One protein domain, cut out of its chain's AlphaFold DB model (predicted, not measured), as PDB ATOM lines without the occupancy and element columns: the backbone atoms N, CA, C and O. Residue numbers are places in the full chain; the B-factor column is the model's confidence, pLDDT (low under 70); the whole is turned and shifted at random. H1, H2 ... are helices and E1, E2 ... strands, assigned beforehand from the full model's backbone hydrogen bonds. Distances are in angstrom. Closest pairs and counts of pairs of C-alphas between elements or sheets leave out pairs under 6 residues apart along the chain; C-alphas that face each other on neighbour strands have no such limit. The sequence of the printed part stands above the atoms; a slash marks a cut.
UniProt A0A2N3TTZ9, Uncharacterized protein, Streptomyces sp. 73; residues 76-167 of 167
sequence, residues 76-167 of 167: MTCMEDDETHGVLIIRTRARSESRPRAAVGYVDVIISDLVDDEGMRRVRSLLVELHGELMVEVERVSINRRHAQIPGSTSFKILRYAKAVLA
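This is residues 76 to 167 of the 167 residues of an uncharacterized protein of Streptomyces sp. 73 (UniProt A0A2N3TTZ9). A twisted sheet of five strands forms a long slab, with one helix, H1, packed lengthwise over one face and the other face bare. The loop of residues 144 to 155 lies at one end of the long axis and the turn between E2 and E3 at the other. The printed part has 92 residues, of mixed class, with E1, E2, E3, H1, E4, E5 along the chain; the antiparallel sheet runs E1, E2, E3, E5, E4. It is only just compact, close to loose, with a radius of gyration of the C-alphas of 14.3 A, and elongated, spanning 44 by 25 by 20 A.

E2, residues 87 to 96, and E3, residues 99 to 112, form a hairpin, with N 92 and O 106 at 2.9 A, within hydrogen-bond range. Edge strand E1, residues 76 to 79, forms a hairpin with E2, with N 77 and O 91 at 2.8 A; E1, E2 and E3 are a meander, each strand the antiparallel neighbour of the one before. E5, residues 156 to 166, is antiparallel to E3, with N 107 and O 161 at 2.9 A. Edge strand E4, residues 136 to 143, forms a hairpin with E5, with N 141 and O 158 at 2.9 A. H1, residues 117 to 132, is on the sheet at a height of 10.0 A, making two layers, helix over sheet. It lies over E3, E5 and, only just, with 3 C-alphas, E2; it runs along the strands, at 18 degrees to E3 on the local plane. The closest C-alphas of H1 and E2, Gly 119 and Val 87, are 6.1 A apart. E3, H1 and E4 form a split strand-helix-strand unit, two strands running the same way with E5 between them, and a right-handed crossover. In H1 every O i to N i+4 pair is within hydrogen-bond range.

E1 begins at C-alpha 76 (-39.819, -31.524, -26.077) and E5 ends at C-alpha 166 (-54.675, -30.410, -18.564). E3 measures 34.4 A and bends by 82 degrees at residue 102; E5 measures 32.0 A, E2 27.4 A, H1 22.8 A, E4 21.2 A and E1 10.0 A.

The C-alphas of Arg 101 and Gly 152, the two farthest apart, are 44.2 A apart. The printed part has no cut, and E4 to E5 is a long link. Confidence is under 70 in residues 76 to 85, 94 to 103, 144 to 154 and 165 to 167.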
ATOM      1  N   MET A  76     -40.104 -31.114 -24.709       65.62
ATOM      2  CA  MET A  76     -39.819 -31.524 -26.077       65.62
ATOM      3  C   MET A  76     -39.061 -32.845 -26.039       65.62
ATOM      4  O   MET A  76     -38.012 -32.945 -25.406       65.62
ATOM      5  N   THR A  77     -39.587 -33.848 -26.732       63.84
ATOM      6  CA  THR A  77     -38.896 -35.115 -26.966       63.84
ATOM      7  C   THR A  77     -38.758 -35.323 -28.463       63.84
ATOM      8  O   THR A  77     -39.714 -35.166 -29.222       63.84
ATOM      9  N   CYS A  78     -37.540 -35.636 -28.881       66.62
ATOM     10  CA  CYS A  78     -37.212 -35.962 -30.254       66.62
ATOM     11  C   CYS A  78     -36.831 -37.440 -30.286       66.62
ATOM     12  O   CYS A  78     -35.952 -37.857 -29.532       66.62
ATOM     13  N   MET A  79     -37.527 -38.224 -31.101       63.28
ATOM     14  CA  MET A  79     -37.199 -39.623 -31.337       63.28
ATOM     15  C   MET A  79     -36.732 -39.763 -32.779       63.28
ATOM     16  O   MET A  79     -37.534 -39.676 -33.711       63.28
ATOM     17  N   GLU A  80     -35.430 -39.977 -32.920       62.34
ATOM     18  CA  GLU A  80     -34.791 -40.498 -34.119       62.34
ATOM     19  C   GLU A  80     -34.347 -41.913 -33.748       62.34
ATOM     20  O   GLU A  80     -33.577 -42.097 -32.806       62.34
ATOM     21  N   ASP A  81     -34.970 -42.909 -34.367       59.00
ATOM     22  CA  ASP A  81     -34.633 -44.310 -34.146       59.00
ATOM     23  C   ASP A  81     -33.688 -44.726 -35.271       59.00
ATOM     24  O   ASP A  81     -34.045 -44.604 -36.448       59.00
ATOM     25  N   ASP A  82     -32.492 -45.195 -34.910       58.19
ATOM     26  CA  ASP A  82     -31.480 -45.679 -35.854       58.19
ATOM     27  C   ASP A  82     -32.040 -46.807 -36.750       58.19
ATOM     28  O   ASP A  82     -31.533 -47.042 -37.849       58.19
ATOM     29  N   GLU A  83     -33.105 -47.488 -36.303       57.91
ATOM     30  CA  GLU A  83     -33.788 -48.560 -37.032       57.91
ATOM     31  C   GLU A  83     -34.820 -48.064 -38.063       57.91
ATOM     32  O   GLU A  83     -35.234 -48.844 -38.922       57.91
ATOM     33  N   THR A  84     -35.244 -46.793 -38.022       61.78
ATOM     34  CA  THR A  84     -36.255 -46.249 -38.949       61.78
ATOM     35  C   THR A  84     -35.691 -45.116 -39.794       61.78
ATOM     36  O   THR A  84     -35.713 -43.946 -39.404       61.78
ATOM     37  N   HIS A  85     -35.212 -45.442 -40.996       67.69
ATOM     38  CA  HIS A  85     -34.627 -44.437 -41.873       67.69
ATOM     39  C   HIS A  85     -35.689 -43.449 -42.383       67.69
ATOM     40  O   HIS A  85     -36.755 -43.839 -42.860       67.69
ATOM     41  N   GLY A  86     -35.390 -42.147 -42.323       70.50
ATOM     42  CA  GLY A  86     -36.212 -41.111 -42.955       70.50
ATOM     43  C   GLY A  86     -37.489 -40.712 -42.206       70.50
ATOM     44  O   GLY A  86     -38.309 -39.992 -42.781       70.50
ATOM     45  N   VAL A  87     -37.666 -41.133 -40.949       75.12
ATOM     46  CA  VAL A  87     -38.770 -40.691 -40.080       75.12
ATOM     47  C   VAL A  87     -38.214 -39.986 -38.852       75.12
ATOM     48  O   VAL A  87     -37.361 -40.521 -38.157       75.12
ATOM     49  N   LEU A  88     -38.756 -38.808 -38.551       74.19
ATOM     50  CA  LEU A  88     -38.470 -38.073 -37.326       74.19
ATOM     51  C   LEU A  88     -39.783 -37.752 -36.616       74.19
ATOM     52  O   LEU A  88     -40.712 -37.214 -37.225       74.19
ATOM     53  N   ILE A  89     -39.866 -38.090 -35.329       73.06
ATOM     54  CA  ILE A  89     -41.050 -37.833 -34.507       73.06
ATOM     55  C   ILE A  89     -40.660 -36.879 -33.389       73.06
ATOM     56  O   ILE A  89     -39.816 -37.196 -32.550       73.06
ATOM     57  N   ILE A  90     -41.318 -35.726 -33.348       73.50
ATOM     58  CA  ILE A  90     -41.103 -34.715 -32.320       73.50
ATOM     59  C   ILE A  90     -42.403 -34.556 -31.544       73.50
ATOM     60  O   ILE A  90     -43.435 -34.210 -32.115       73.50
ATOM     61  N   ARG A  91     -42.369 -34.802 -30.234       73.94
ATOM     62  CA  ARG A  91     -43.486 -34.479 -29.342       73.94
ATOM     63  C   ARG A  91     -43.133 -33.228 -28.561       73.94
ATOM     64  O   ARG A  91     -42.110 -33.197 -27.880       73.94
ATOM     65  N   THR A  92     -43.979 -32.213 -28.635       72.69
ATOM     66  CA  THR A  92     -43.818 -30.972 -27.878       72.69
ATOM     67  C   THR A  92     -45.035 -30.717 -27.008       72.69
ATOM     68  O   THR A  92     -46.164 -31.069 -27.339       72.69
ATOM     69  N   ARG A  93     -44.818 -30.079 -25.864       71.75
ATOM     70  CA  ARG A  93     -45.878 -29.551 -25.010       71.75
ATOM     71  C   ARG A  93     -45.623 -28.070 -24.835       71.75
ATOM     72  O   ARG A  93     -44.637 -27.701 -24.204       71.75
ATOM     73  N   ALA A  94     -46.511 -27.229 -25.345       66.38
ATOM     74  CA  ALA A  94     -46.415 -25.782 -25.195       66.38
ATOM     75  C   ALA A  94     -47.532 -25.246 -24.297       66.38
ATOM     76  O   ALA A  94     -48.627 -25.812 -24.224       66.38
ATOM     77  N   ARG A  95     -47.277 -24.139 -23.598       65.69
ATOM     78  CA  ARG A  95     -48.345 -23.427 -22.881       65.69
ATOM     79  C   ARG A  95     -49.191 -22.645 -23.874       65.69
ATOM     80  O   ARG A  95     -48.664 -21.949 -24.731       65.69
ATOM     81  N   SER A  96     -50.511 -22.728 -23.739       58.91
ATOM     82  CA  SER A  96     -51.397 -21.904 -24.555       58.91
ATOM     83  C   SER A  96     -51.362 -20.452 -24.073       58.91
ATOM     84  O   SER A  96     -51.743 -20.181 -22.932       58.91
ATOM     85  N   GLU A  97     -50.988 -19.510 -24.946       58.91
ATOM     86  CA  GLU A  97     -51.050 -18.066 -24.650       58.91
ATOM     87  C   GLU A  97     -52.470 -17.618 -24.273       58.91
ATOM     88  O   GLU A  97     -52.666 -16.805 -23.370       58.91
ATOM     89  N   SER A  98     -53.486 -18.199 -24.919       58.03
ATOM     90  CA  SER A  98     -54.891 -17.865 -24.665       58.03
ATOM     91  C   SER A  98     -55.469 -18.543 -23.417       58.03
ATOM     92  O   SER A  98     -56.517 -18.124 -22.919       58.03
ATOM     93  N   ARG A  99     -54.809 -19.583 -22.882       56.66
ATOM     94  CA  ARG A  99     -55.233 -20.314 -21.677       56.66
ATOM     95  C   ARG A  99     -54.020 -20.779 -20.864       56.66
ATOM     96  O   ARG A  99     -53.663 -21.949 -20.940       56.66
ATOM     97  N   PRO A 100     -53.456 -19.946 -19.976       57.91
ATOM     98  CA  PRO A 100     -52.239 -20.283 -19.226       57.91
ATOM     99  C   PRO A 100     -52.368 -21.496 -18.281       57.91
ATOM    100  O   PRO A 100     -51.360 -22.012 -17.808       57.91
ATOM    101  N   ARG A 101     -53.595 -21.967 -18.002       59.84
ATOM    102  CA  ARG A 101     -53.875 -23.202 -17.238       59.84
ATOM    103  C   ARG A 101     -54.020 -24.461 -18.105       59.84
ATOM    104  O   ARG A 101     -54.229 -25.536 -17.555       59.84
ATOM    105  N   ALA A 102     -53.975 -24.337 -19.428       59.59
ATOM    106  CA  ALA A 102     -54.073 -25.449 -20.365       59.59
ATOM    107  C   ALA A 102     -52.812 -25.484 -21.236       59.59
ATOM    108  O   ALA A 102     -52.431 -24.485 -21.850       59.59
ATOM    109  N   ALA A 103     -52.160 -26.640 -21.282       67.56
ATOM    110  CA  ALA A 103     -51.094 -26.881 -22.240       67.56
ATOM    111  C   ALA A 103     -51.700 -27.405 -23.546       67.56
ATOM    112  O   ALA A 103     -52.800 -27.957 -23.558       67.56
ATOM    113  N   VAL A 104     -50.979 -27.257 -24.647       70.06
ATOM    114  CA  VAL A 104     -51.276 -27.944 -25.900       70.06
ATOM    115  C   VAL A 104     -50.119 -28.889 -26.176       70.06
ATOM    116  O   VAL A 104     -48.960 -28.478 -26.178       70.06
ATOM    117  N   GLY A 105     -50.440 -30.168 -26.333       76.06
ATOM    118  CA  GLY A 105     -49.508 -31.177 -26.804       76.06
ATOM    119  C   GLY A 105     -49.555 -31.198 -28.322       76.06
ATOM    120  O   GLY A 105     -50.649 -31.218 -28.891       76.06
ATOM    121  N   TYR A 106     -48.391 -31.199 -28.955       77.38
ATOM    122  CA  TYR A 106     -48.222 -31.366 -30.385       77.38
ATOM    123  C   TYR A 106     -47.369 -32.597 -30.664       77.38
ATOM    124  O   TYR A 106     -46.445 -32.918 -29.913       77.38
ATOM    125  N   VAL A 107     -47.676 -33.272 -31.763       76.06
ATOM    126  CA  VAL A 107     -46.833 -34.322 -32.326       76.06
ATOM    127  C   VAL A 107     -46.608 -34.002 -33.791       76.06
ATOM    128  O   VAL A 107     -47.552 -34.019 -34.584       76.06
ATOM    129  N   ASP A 108     -45.357 -33.713 -34.126       75.81
ATOM    130  CA  ASP A 108     -44.888 -33.503 -35.486       75.81
ATOM    131  C   ASP A 108     -44.262 -34.796 -36.000       75.81
ATOM    132  O   ASP A 108     -43.311 -35.325 -35.421       75.81
ATOM    133  N   VAL A 109     -44.811 -35.312 -37.097       80.06
ATOM    134  CA  VAL A 109     -44.282 -36.469 -37.816       80.06
ATOM    135  C   VAL A 109     -43.698 -35.970 -39.128       80.06
ATOM    136  O   VAL A 109     -44.429 -35.524 -40.018       80.06
ATOM    137  N   ILE A 110     -42.376 -36.034 -39.237       79.50
ATOM    138  CA  ILE A 110     -41.627 -35.625 -40.421       79.50
ATOM    139  C   ILE A 110     -41.197 -36.891 -41.155       79.50
ATOM    140  O   ILE A 110     -40.529 -37.755 -40.592       79.50
ATOM    141  N   ILE A 111     -41.614 -37.012 -42.413       82.44
ATOM    142  CA  ILE A 111     -41.425 -38.209 -43.236       82.44
ATOM    143  C   ILE A 111     -40.704 -37.797 -44.514       82.44
ATOM    144  O   ILE A 111     -41.222 -36.968 -45.267       82.44
ATOM    145  N   SER A 112     -39.533 -38.369 -44.772       82.50
ATOM    146  CA  SER A 112     -38.800 -38.176 -46.023       82.50
ATOM    147  C   SER A 112     -39.350 -39.062 -47.147       82.50
ATOM    148  O   SER A 112     -40.061 -40.040 -46.915       82.50
ATOM    149  N   ASP A 113     -39.003 -38.745 -48.391       78.94
ATOM    150  CA  ASP A 113     -39.230 -39.622 -49.548       78.94
ATOM    151  C   ASP A 113     -38.346 -40.877 -49.586       78.94
ATOM    152  O   ASP A 113     -38.563 -41.738 -50.437       78.94
ATOM    153  N   LEU A 114     -37.388 -40.999 -48.665       80.00
ATOM    154  CA  LEU A 114     -36.509 -42.161 -48.521       80.00
ATOM    155  C   LEU A 114     -36.942 -43.108 -47.396       80.00
ATOM    156  O   LEU A 114     -36.193 -44.020 -47.054       80.00
ATOM    157  N   VAL A 115     -38.115 -42.883 -46.801       82.75
ATOM    158  CA  VAL A 115     -38.627 -43.736 -45.730       82.75
ATOM    159  C   VAL A 115     -38.740 -45.194 -46.179       82.75
ATOM    160  O   VAL A 115     -39.273 -45.493 -47.250       82.75
ATOM    161  N   ASP A 116     -38.248 -46.103 -45.343       81.31
ATOM    162  CA  ASP A 116     -38.336 -47.540 -45.582       81.31
ATOM    163  C   ASP A 116     -39.667 -48.146 -45.085       81.31
ATOM    164  O   ASP A 116     -40.539 -47.483 -44.506       81.31
ATOM    165  N   ASP A 117     -39.861 -49.443 -45.334       84.75
ATOM    166  CA  ASP A 117     -41.090 -50.145 -44.956       84.75
ATOM    167  C   ASP A 117     -41.299 -50.234 -43.433       84.75
ATOM    168  O   ASP A 117     -42.449 -50.303 -42.976       84.75
ATOM    169  N   GLU A 118     -40.220 -50.253 -42.644       82.31
ATOM    170  CA  GLU A 118     -40.269 -50.258 -41.177       82.31
ATOM    171  C   GLU A 118     -40.724 -48.892 -40.659       82.31
ATOM    172  O   GLU A 118     -41.717 -48.807 -39.932       82.31
ATOM    173  N   GLY A 119     -40.111 -47.813 -41.143       81.50
ATOM    174  CA  GLY A 119     -40.508 -46.437 -40.875       81.50
ATOM    175  C   GLY A 119     -41.971 -46.193 -41.239       81.50
ATOM    176  O   GLY A 119     -42.736 -45.659 -40.435       81.50
ATOM    177  N   MET A 120     -42.436 -46.687 -42.390       85.44
ATOM    178  CA  MET A 120     -43.851 -46.586 -42.761       85.44
ATOM    179  C   MET A 120     -44.780 -47.404 -41.850       85.44
ATOM    180  O   MET A 120     -45.915 -46.982 -41.598       85.44
ATOM    181  N   ARG A 121     -44.346 -48.565 -41.337       86.50
ATOM    182  CA  ARG A 121     -45.105 -49.321 -40.322       86.50
ATOM    183  C   ARG A 121     -45.172 -48.562 -39.004       86.50
ATOM    184  O   ARG A 121     -46.261 -48.465 -38.431       86.50
ATOM    185  N   ARG A 122     -44.063 -47.964 -38.572       82.75
ATOM    186  CA  ARG A 122     -43.999 -47.136 -37.369       82.75
ATOM    187  C   ARG A 122     -44.916 -45.924 -37.468       82.75
ATOM    188  O   ARG A 122     -45.711 -45.708 -36.558       82.75
ATOM    189  N   VAL A 123     -44.888 -45.206 -38.594       85.06
ATOM    190  CA  VAL A 123     -45.802 -44.086 -38.867       85.06
ATOM    191  C   VAL A 123     -47.253 -44.545 -38.762       85.06
ATOM    192  O   VAL A 123     -48.034 -43.921 -38.057       85.06
ATOM    193  N   ARG A 124     -47.633 -45.664 -39.396       88.62
ATOM    194  CA  ARG A 124     -49.008 -46.187 -39.296       88.62
ATOM    195  C   ARG A 124     -49.407 -46.517 -37.857       88.62
ATOM    196  O   ARG A 124     -50.513 -46.167 -37.453       88.62
ATOM    197  N   SER A 125     -48.525 -47.159 -37.090       89.19
ATOM    198  CA  SER A 125     -48.773 -47.470 -35.677       89.19
ATOM    199  C   SER A 125     -48.950 -46.201 -34.844       89.19
ATOM    200  O   SER A 125     -49.888 -46.118 -34.056       89.19
ATOM    201  N   LEU A 126     -48.087 -45.203 -35.053       87.31
ATOM    202  CA  LEU A 126     -48.173 -43.912 -34.379       87.31
ATOM    203  C   LEU A 126     -49.476 -43.194 -34.731       87.31
ATOM    204  O   LEU A 126     -50.144 -42.681 -33.848       87.31
ATOM    205  N   LEU A 127     -49.888 -43.189 -36.000       85.75
ATOM    206  CA  LEU A 127     -51.153 -42.568 -36.384       85.75
ATOM    207  C   LEU A 127     -52.332 -43.210 -35.639       85.75
ATOM    208  O   LEU A 127     -53.193 -42.484 -35.156       85.75
ATOM    209  N   VAL A 128     -52.364 -44.536 -35.476       89.31
ATOM    210  CA  VAL A 128     -53.408 -45.211 -34.679       89.31
ATOM    211  C   VAL A 128     -53.364 -44.782 -33.206       89.31
ATOM    212  O   VAL A 128     -54.413 -44.489 -32.636       89.31
ATOM    213  N   GLU A 129     -52.171 -44.696 -32.611       90.56
ATOM    214  CA  GLU A 129     -51.957 -44.198 -31.242       90.56
ATOM    215  C   GLU A 129     -52.494 -42.769 -31.076       90.56
ATOM    216  O   GLU A 129     -53.335 -42.530 -30.213       90.56
ATOM    217  N   LEU A 130     -52.110 -41.844 -31.962       84.88
ATOM    218  CA  LEU A 130     -52.529 -40.438 -31.913       84.88
ATOM    219  C   LEU A 130     -54.051 -40.272 -32.035       84.88
ATOM    220  O   LEU A 130     -54.645 -39.447 -31.336       84.88
ATOM    221  N   HIS A 131     -54.703 -41.078 -32.880       82.88
ATOM    222  CA  HIS A 131     -56.167 -41.105 -32.964       82.88
ATOM    223  C   HIS A 131     -56.794 -41.653 -31.673       82.88
ATOM    224  O   HIS A 131     -57.789 -41.102 -31.198       82.88
ATOM    225  N   GLY A 132     -56.211 -42.702 -31.080       84.06
ATOM    226  CA  GLY A 132     -56.630 -43.242 -29.783       84.06
ATOM    227  C   GLY A 132     -56.477 -42.233 -28.640       84.06
ATOM    228  O   GLY A 132     -57.315 -42.174 -27.741       84.06
ATOM    229  N   GLU A 133     -55.461 -41.375 -28.714       85.12
ATOM    230  CA  GLU A 133     -55.255 -40.262 -27.792       85.12
ATOM    231  C   GLU A 133     -56.184 -39.069 -28.046       85.12
ATOM    232  O   GLU A 133     -56.158 -38.121 -27.262       85.12
ATOM    233  N   LEU A 134     -57.046 -39.100 -29.067       82.44
ATOM    234  CA  LEU A 134     -57.912 -37.983 -29.467       82.44
ATOM    235  C   LEU A 134     -57.126 -36.731 -29.893       82.44
ATOM    236  O   LEU A 134     -57.581 -35.605 -29.671       82.44
ATOM    237  N   MET A 135     -55.938 -36.904 -30.475       82.38
ATOM    238  CA  MET A 135     -55.240 -35.800 -31.130       82.38
ATOM    239  C   MET A 135     -55.862 -35.508 -32.498       82.38
ATOM    240  O   MET A 135     -56.316 -36.410 -33.200       82.38
ATOM    241  N   VAL A 136     -55.878 -34.234 -32.884       76.75
ATOM    242  CA  VAL A 136     -56.463 -33.762 -34.145       76.75
ATOM    243  C   VAL A 136     -55.346 -33.325 -35.084       76.75
ATOM    244  O   VAL A 136     -54.469 -32.572 -34.668       76.75
ATOM    245  N   GLU A 137     -55.377 -33.768 -36.342       81.88
ATOM    246  CA  GLU A 137     -54.485 -33.243 -37.383       81.88
ATOM    247  C   GLU A 137     -54.809 -31.764 -37.620       81.88
ATOM    248  O   GLU A 137     -55.932 -31.418 -37.990       81.88
ATOM    249  N   VAL A 138     -53.838 -30.889 -37.382       72.62
ATOM    250  CA  VAL A 138     -53.994 -29.434 -37.536       72.62
ATOM    251  C   VAL A 138     -53.183 -28.882 -38.698       72.62
ATOM    252  O   VAL A 138     -53.491 -27.799 -39.191       72.62
ATOM    253  N   GLU A 139     -52.167 -29.613 -39.157       71.81
ATOM    254  CA  GLU A 139     -51.313 -29.173 -40.253       71.81
ATOM    255  C   GLU A 139     -50.812 -30.355 -41.079       71.81
ATOM    256  O   GLU A 139     -50.412 -31.392 -40.546       71.81
ATOM    257  N   ARG A 140     -50.787 -30.159 -42.398       77.81
ATOM    258  CA  ARG A 140     -50.186 -31.086 -43.350       77.81
ATOM    259  C   ARG A 140     -49.475 -30.312 -44.444       77.81
ATOM    260  O   ARG A 140     -50.113 -29.669 -45.275       77.81
ATOM    261  N   VAL A 141     -48.151 -30.421 -44.472       72.56
ATOM    262  CA  VAL A 141     -47.295 -29.713 -45.430       72.56
ATOM    263  C   VAL A 141     -46.458 -30.715 -46.209       72.56
ATOM    264  O   VAL A 141     -45.997 -31.719 -45.674       72.56
ATOM    265  N   SER A 142     -46.270 -30.452 -47.499       71.94
ATOM    266  CA  SER A 142     -45.292 -31.155 -48.332       71.94
ATOM    267  C   SER A 142     -44.250 -30.155 -48.812       71.94
ATOM    268  O   SER A 142     -44.592 -29.132 -49.403       71.94
ATOM    269  N   ILE A 143     -42.984 -30.447 -48.538       71.31
ATOM    270  CA  ILE A 143     -41.843 -29.604 -48.877       71.31
ATOM    271  C   ILE A 143     -41.027 -30.343 -49.932       71.31
ATOM    272  O   ILE A 143     -40.412 -31.363 -49.646       71.31
ATOM    273  N   ASN A 144     -41.001 -29.809 -51.151       66.25
ATOM    274  CA  ASN A 144     -40.244 -30.375 -52.269       66.25
ATOM    275  C   ASN A 144     -38.904 -29.651 -52.411       66.25
ATOM    276  O   ASN A 144     -38.724 -28.819 -53.304       66.25
ATOM    277  N   ARG A 145     -37.987 -29.899 -51.474       61.53
ATOM    278  CA  ARG A 145     -36.616 -29.373 -51.493       61.53
ATOM    279  C   ARG A 145     -35.659 -30.444 -50.976       61.53
ATOM    280  O   ARG A 145     -36.010 -31.193 -50.070       61.53
ATOM    281  N   ARG A 146     -34.438 -30.476 -51.524       53.06
ATOM    282  CA  ARG A 146     -33.350 -31.307 -50.985       53.06
ATOM    283  C   ARG A 146     -33.028 -30.857 -49.564       53.06
ATOM    284  O   ARG A 146     -32.829 -29.665 -49.340       53.06
ATOM    285  N   HIS A 147     -32.961 -31.797 -48.629       53.22
ATOM    286  CA  HIS A 147     -32.586 -31.506 -47.248       53.22
ATOM    287  C   HIS A 147     -31.114 -31.810 -47.039       53.22
ATOM    288  O   HIS A 147     -30.648 -32.904 -47.349       53.22
ATOM    289  N   ALA A 148     -30.383 -30.839 -46.497       49.41
ATOM    290  CA  ALA A 148     -28.934 -30.932 -46.344       49.41
ATOM    291  C   ALA A 148     -28.496 -32.107 -45.448       49.41
ATOM    292  O   ALA A 148     -27.398 -32.622 -45.625       49.41
ATOM    293  N   GLN A 149     -29.350 -32.543 -44.514       47.38
ATOM    294  CA  GLN A 149     -29.013 -33.586 -43.535       47.38
ATOM    295  C   GLN A 149     -29.483 -35.002 -43.905       47.38
ATOM    296  O   GLN A 149     -29.122 -35.939 -43.207       47.38
ATOM    297  N   ILE A 150     -30.254 -35.187 -44.989       56.12
ATOM    298  CA  ILE A 150     -30.688 -36.526 -45.439       56.12
ATOM    299  C   ILE A 150     -30.237 -36.713 -46.894       56.12
ATOM    300  O   ILE A 150     -30.961 -36.341 -47.825       56.12
ATOM    301  N   PRO A 151     -29.012 -37.231 -47.110       57.34
ATOM    302  CA  PRO A 151     -28.449 -37.418 -48.441       57.34
ATOM    303  C   PRO A 151     -29.373 -38.242 -49.344       57.34
ATOM    304  O   PRO A 151     -29.813 -39.326 -48.982       57.34
ATOM    305  N   GLY A 152     -29.660 -37.718 -50.537       64.88
ATOM    306  CA  GLY A 152     -30.522 -38.371 -51.530       64.88
ATOM    307  C   GLY A 152     -32.007 -38.023 -51.425       64.88
ATOM    308  O   GLY A 152     -32.724 -38.208 -52.406       64.88
ATOM    309  N   SER A 153     -32.465 -37.463 -50.302       69.88
ATOM    310  CA  SER A 153     -33.862 -37.066 -50.150       69.88
ATOM    311  C   SER A 153     -34.156 -35.768 -50.899       69.88
ATOM    312  O   SER A 153     -33.379 -34.804 -50.871       69.88
ATOM    313  N   THR A 154     -35.290 -35.738 -51.592       69.81
ATOM    314  CA  THR A 154     -35.715 -34.596 -52.414       69.81
ATOM    315  C   THR A 154     -37.023 -33.973 -51.951       69.81
ATOM    316  O   THR A 154     -37.392 -32.895 -52.431       69.81
ATOM    317  N   SER A 155     -37.713 -34.616 -51.008       74.00
ATOM    318  CA  SER A 155     -38.962 -34.116 -50.454       74.00
ATOM    319  C   SER A 155     -39.267 -34.672 -49.065       74.00
ATOM    320  O   SER A 155     -38.835 -35.761 -48.694       74.00
ATOM    321  N   PHE A 156     -40.053 -33.901 -48.311       79.12
ATOM    322  CA  PHE A 156     -40.495 -34.226 -46.959       79.12
ATOM    323  C   PHE A 156     -41.967 -33.901 -46.790       79.12
ATOM    324  O   PHE A 156     -42.493 -32.960 -47.390       79.12
ATOM    325  N   LYS A 157     -42.629 -34.656 -45.924       79.75
ATOM    326  CA  LYS A 157     -43.990 -34.399 -45.469       79.75
ATOM    327  C   LYS A 157     -43.956 -34.142 -43.976       79.75
ATOM    328  O   LYS A 157     -43.330 -34.897 -43.244       79.75
ATOM    329  N   ILE A 158     -44.647 -33.096 -43.551       78.94
ATOM    330  CA  ILE A 158     -44.837 -32.756 -42.144       78.94
ATOM    331  C   ILE A 158     -46.317 -32.946 -41.841       78.94
ATOM    332  O   ILE A 158     -47.165 -32.366 -42.525       78.94
ATOM    333  N   LEU A 159     -46.617 -33.773 -40.845       76.44
ATOM    334  CA  LEU A 159     -47.954 -33.953 -40.287       76.44
ATOM    335  C   LEU A 159     -47.926 -33.489 -38.834       76.44
ATOM    336  O   LEU A 159     -47.153 -34.031 -38.048       76.44
ATOM    337  N   ARG A 160     -48.767 -32.517 -38.478       78.06
ATOM    338  CA  ARG A 160     -48.878 -32.006 -37.109       78.06
ATOM    339  C   ARG A 160     -50.208 -32.405 -36.506       78.06
ATOM    340  O   ARG A 160     -51.267 -32.041 -37.023       78.06
ATOM    341  N   TYR A 161     -50.145 -33.074 -35.365       78.50
ATOM    342  CA  TYR A 161     -51.293 -33.399 -34.530       78.50
ATOM    343  C   TYR A 161     -51.263 -32.551 -33.264       78.50
ATOM    344  O   TYR A 161     -50.190 -32.306 -32.721       78.50
ATOM    345  N   ALA A 162     -52.421 -32.111 -32.781       76.88
ATOM    346  CA  ALA A 162     -52.532 -31.304 -31.570       76.88
ATOM    347  C   ALA A 162     -53.665 -31.779 -30.655       76.88
ATOM    348  O   ALA A 162     -54.697 -32.279 -31.111       76.88
ATOM    349  N   LYS A 163     -53.493 -31.582 -29.346       78.44
ATOM    350  CA  LYS A 163     -54.517 -31.841 -28.328       78.44
ATOM    351  C   LYS A 163     -54.351 -30.909 -27.134       78.44
ATOM    352  O   LYS A 163     -53.239 -30.664 -26.675       78.44
ATOM    353  N   ALA A 164     -55.464 -30.430 -26.581       74.25
ATOM    354  CA  ALA A 164     -55.448 -29.730 -25.301       74.25
ATOM    355  C   ALA A 164     -55.145 -30.710 -24.154       74.25
ATOM    356  O   ALA A 164     -55.812 -31.734 -24.004       74.25
ATOM    357  N   VAL A 165     -54.167 -30.371 -23.322       65.88
ATOM    358  CA  VAL A 165     -53.727 -31.157 -22.168       65.88
ATOM    359  C   VAL A 165     -53.996 -30.355 -20.902       65.88
ATOM    360  O   VAL A 165     -53.686 -29.162 -20.824       65.88
ATOM    361  N   LEU A 166     -54.580 -31.004 -19.896       61.94
ATOM    362  CA  LEU A 166     -54.675 -30.410 -18.564       61.94
ATOM    363  C   LEU A 166     -53.250 -30.224 -18.016       61.94
ATOM    364  O   LEU A 166     -52.386 -31.067 -18.265       61.94
ATOM    365  N   ALA A 167     -52.995 -29.069 -17.391       56.44
ATOM    366  CA  ALA A 167     -51.683 -28.709 -16.852       56.44
ATOM    367  C   ALA A 167     -51.217 -29.712 -15.792       56.44
ATOM    368  O   ALA A 167     -52.015 -29.990 -14.870       56.44
TER     369      ALA A 167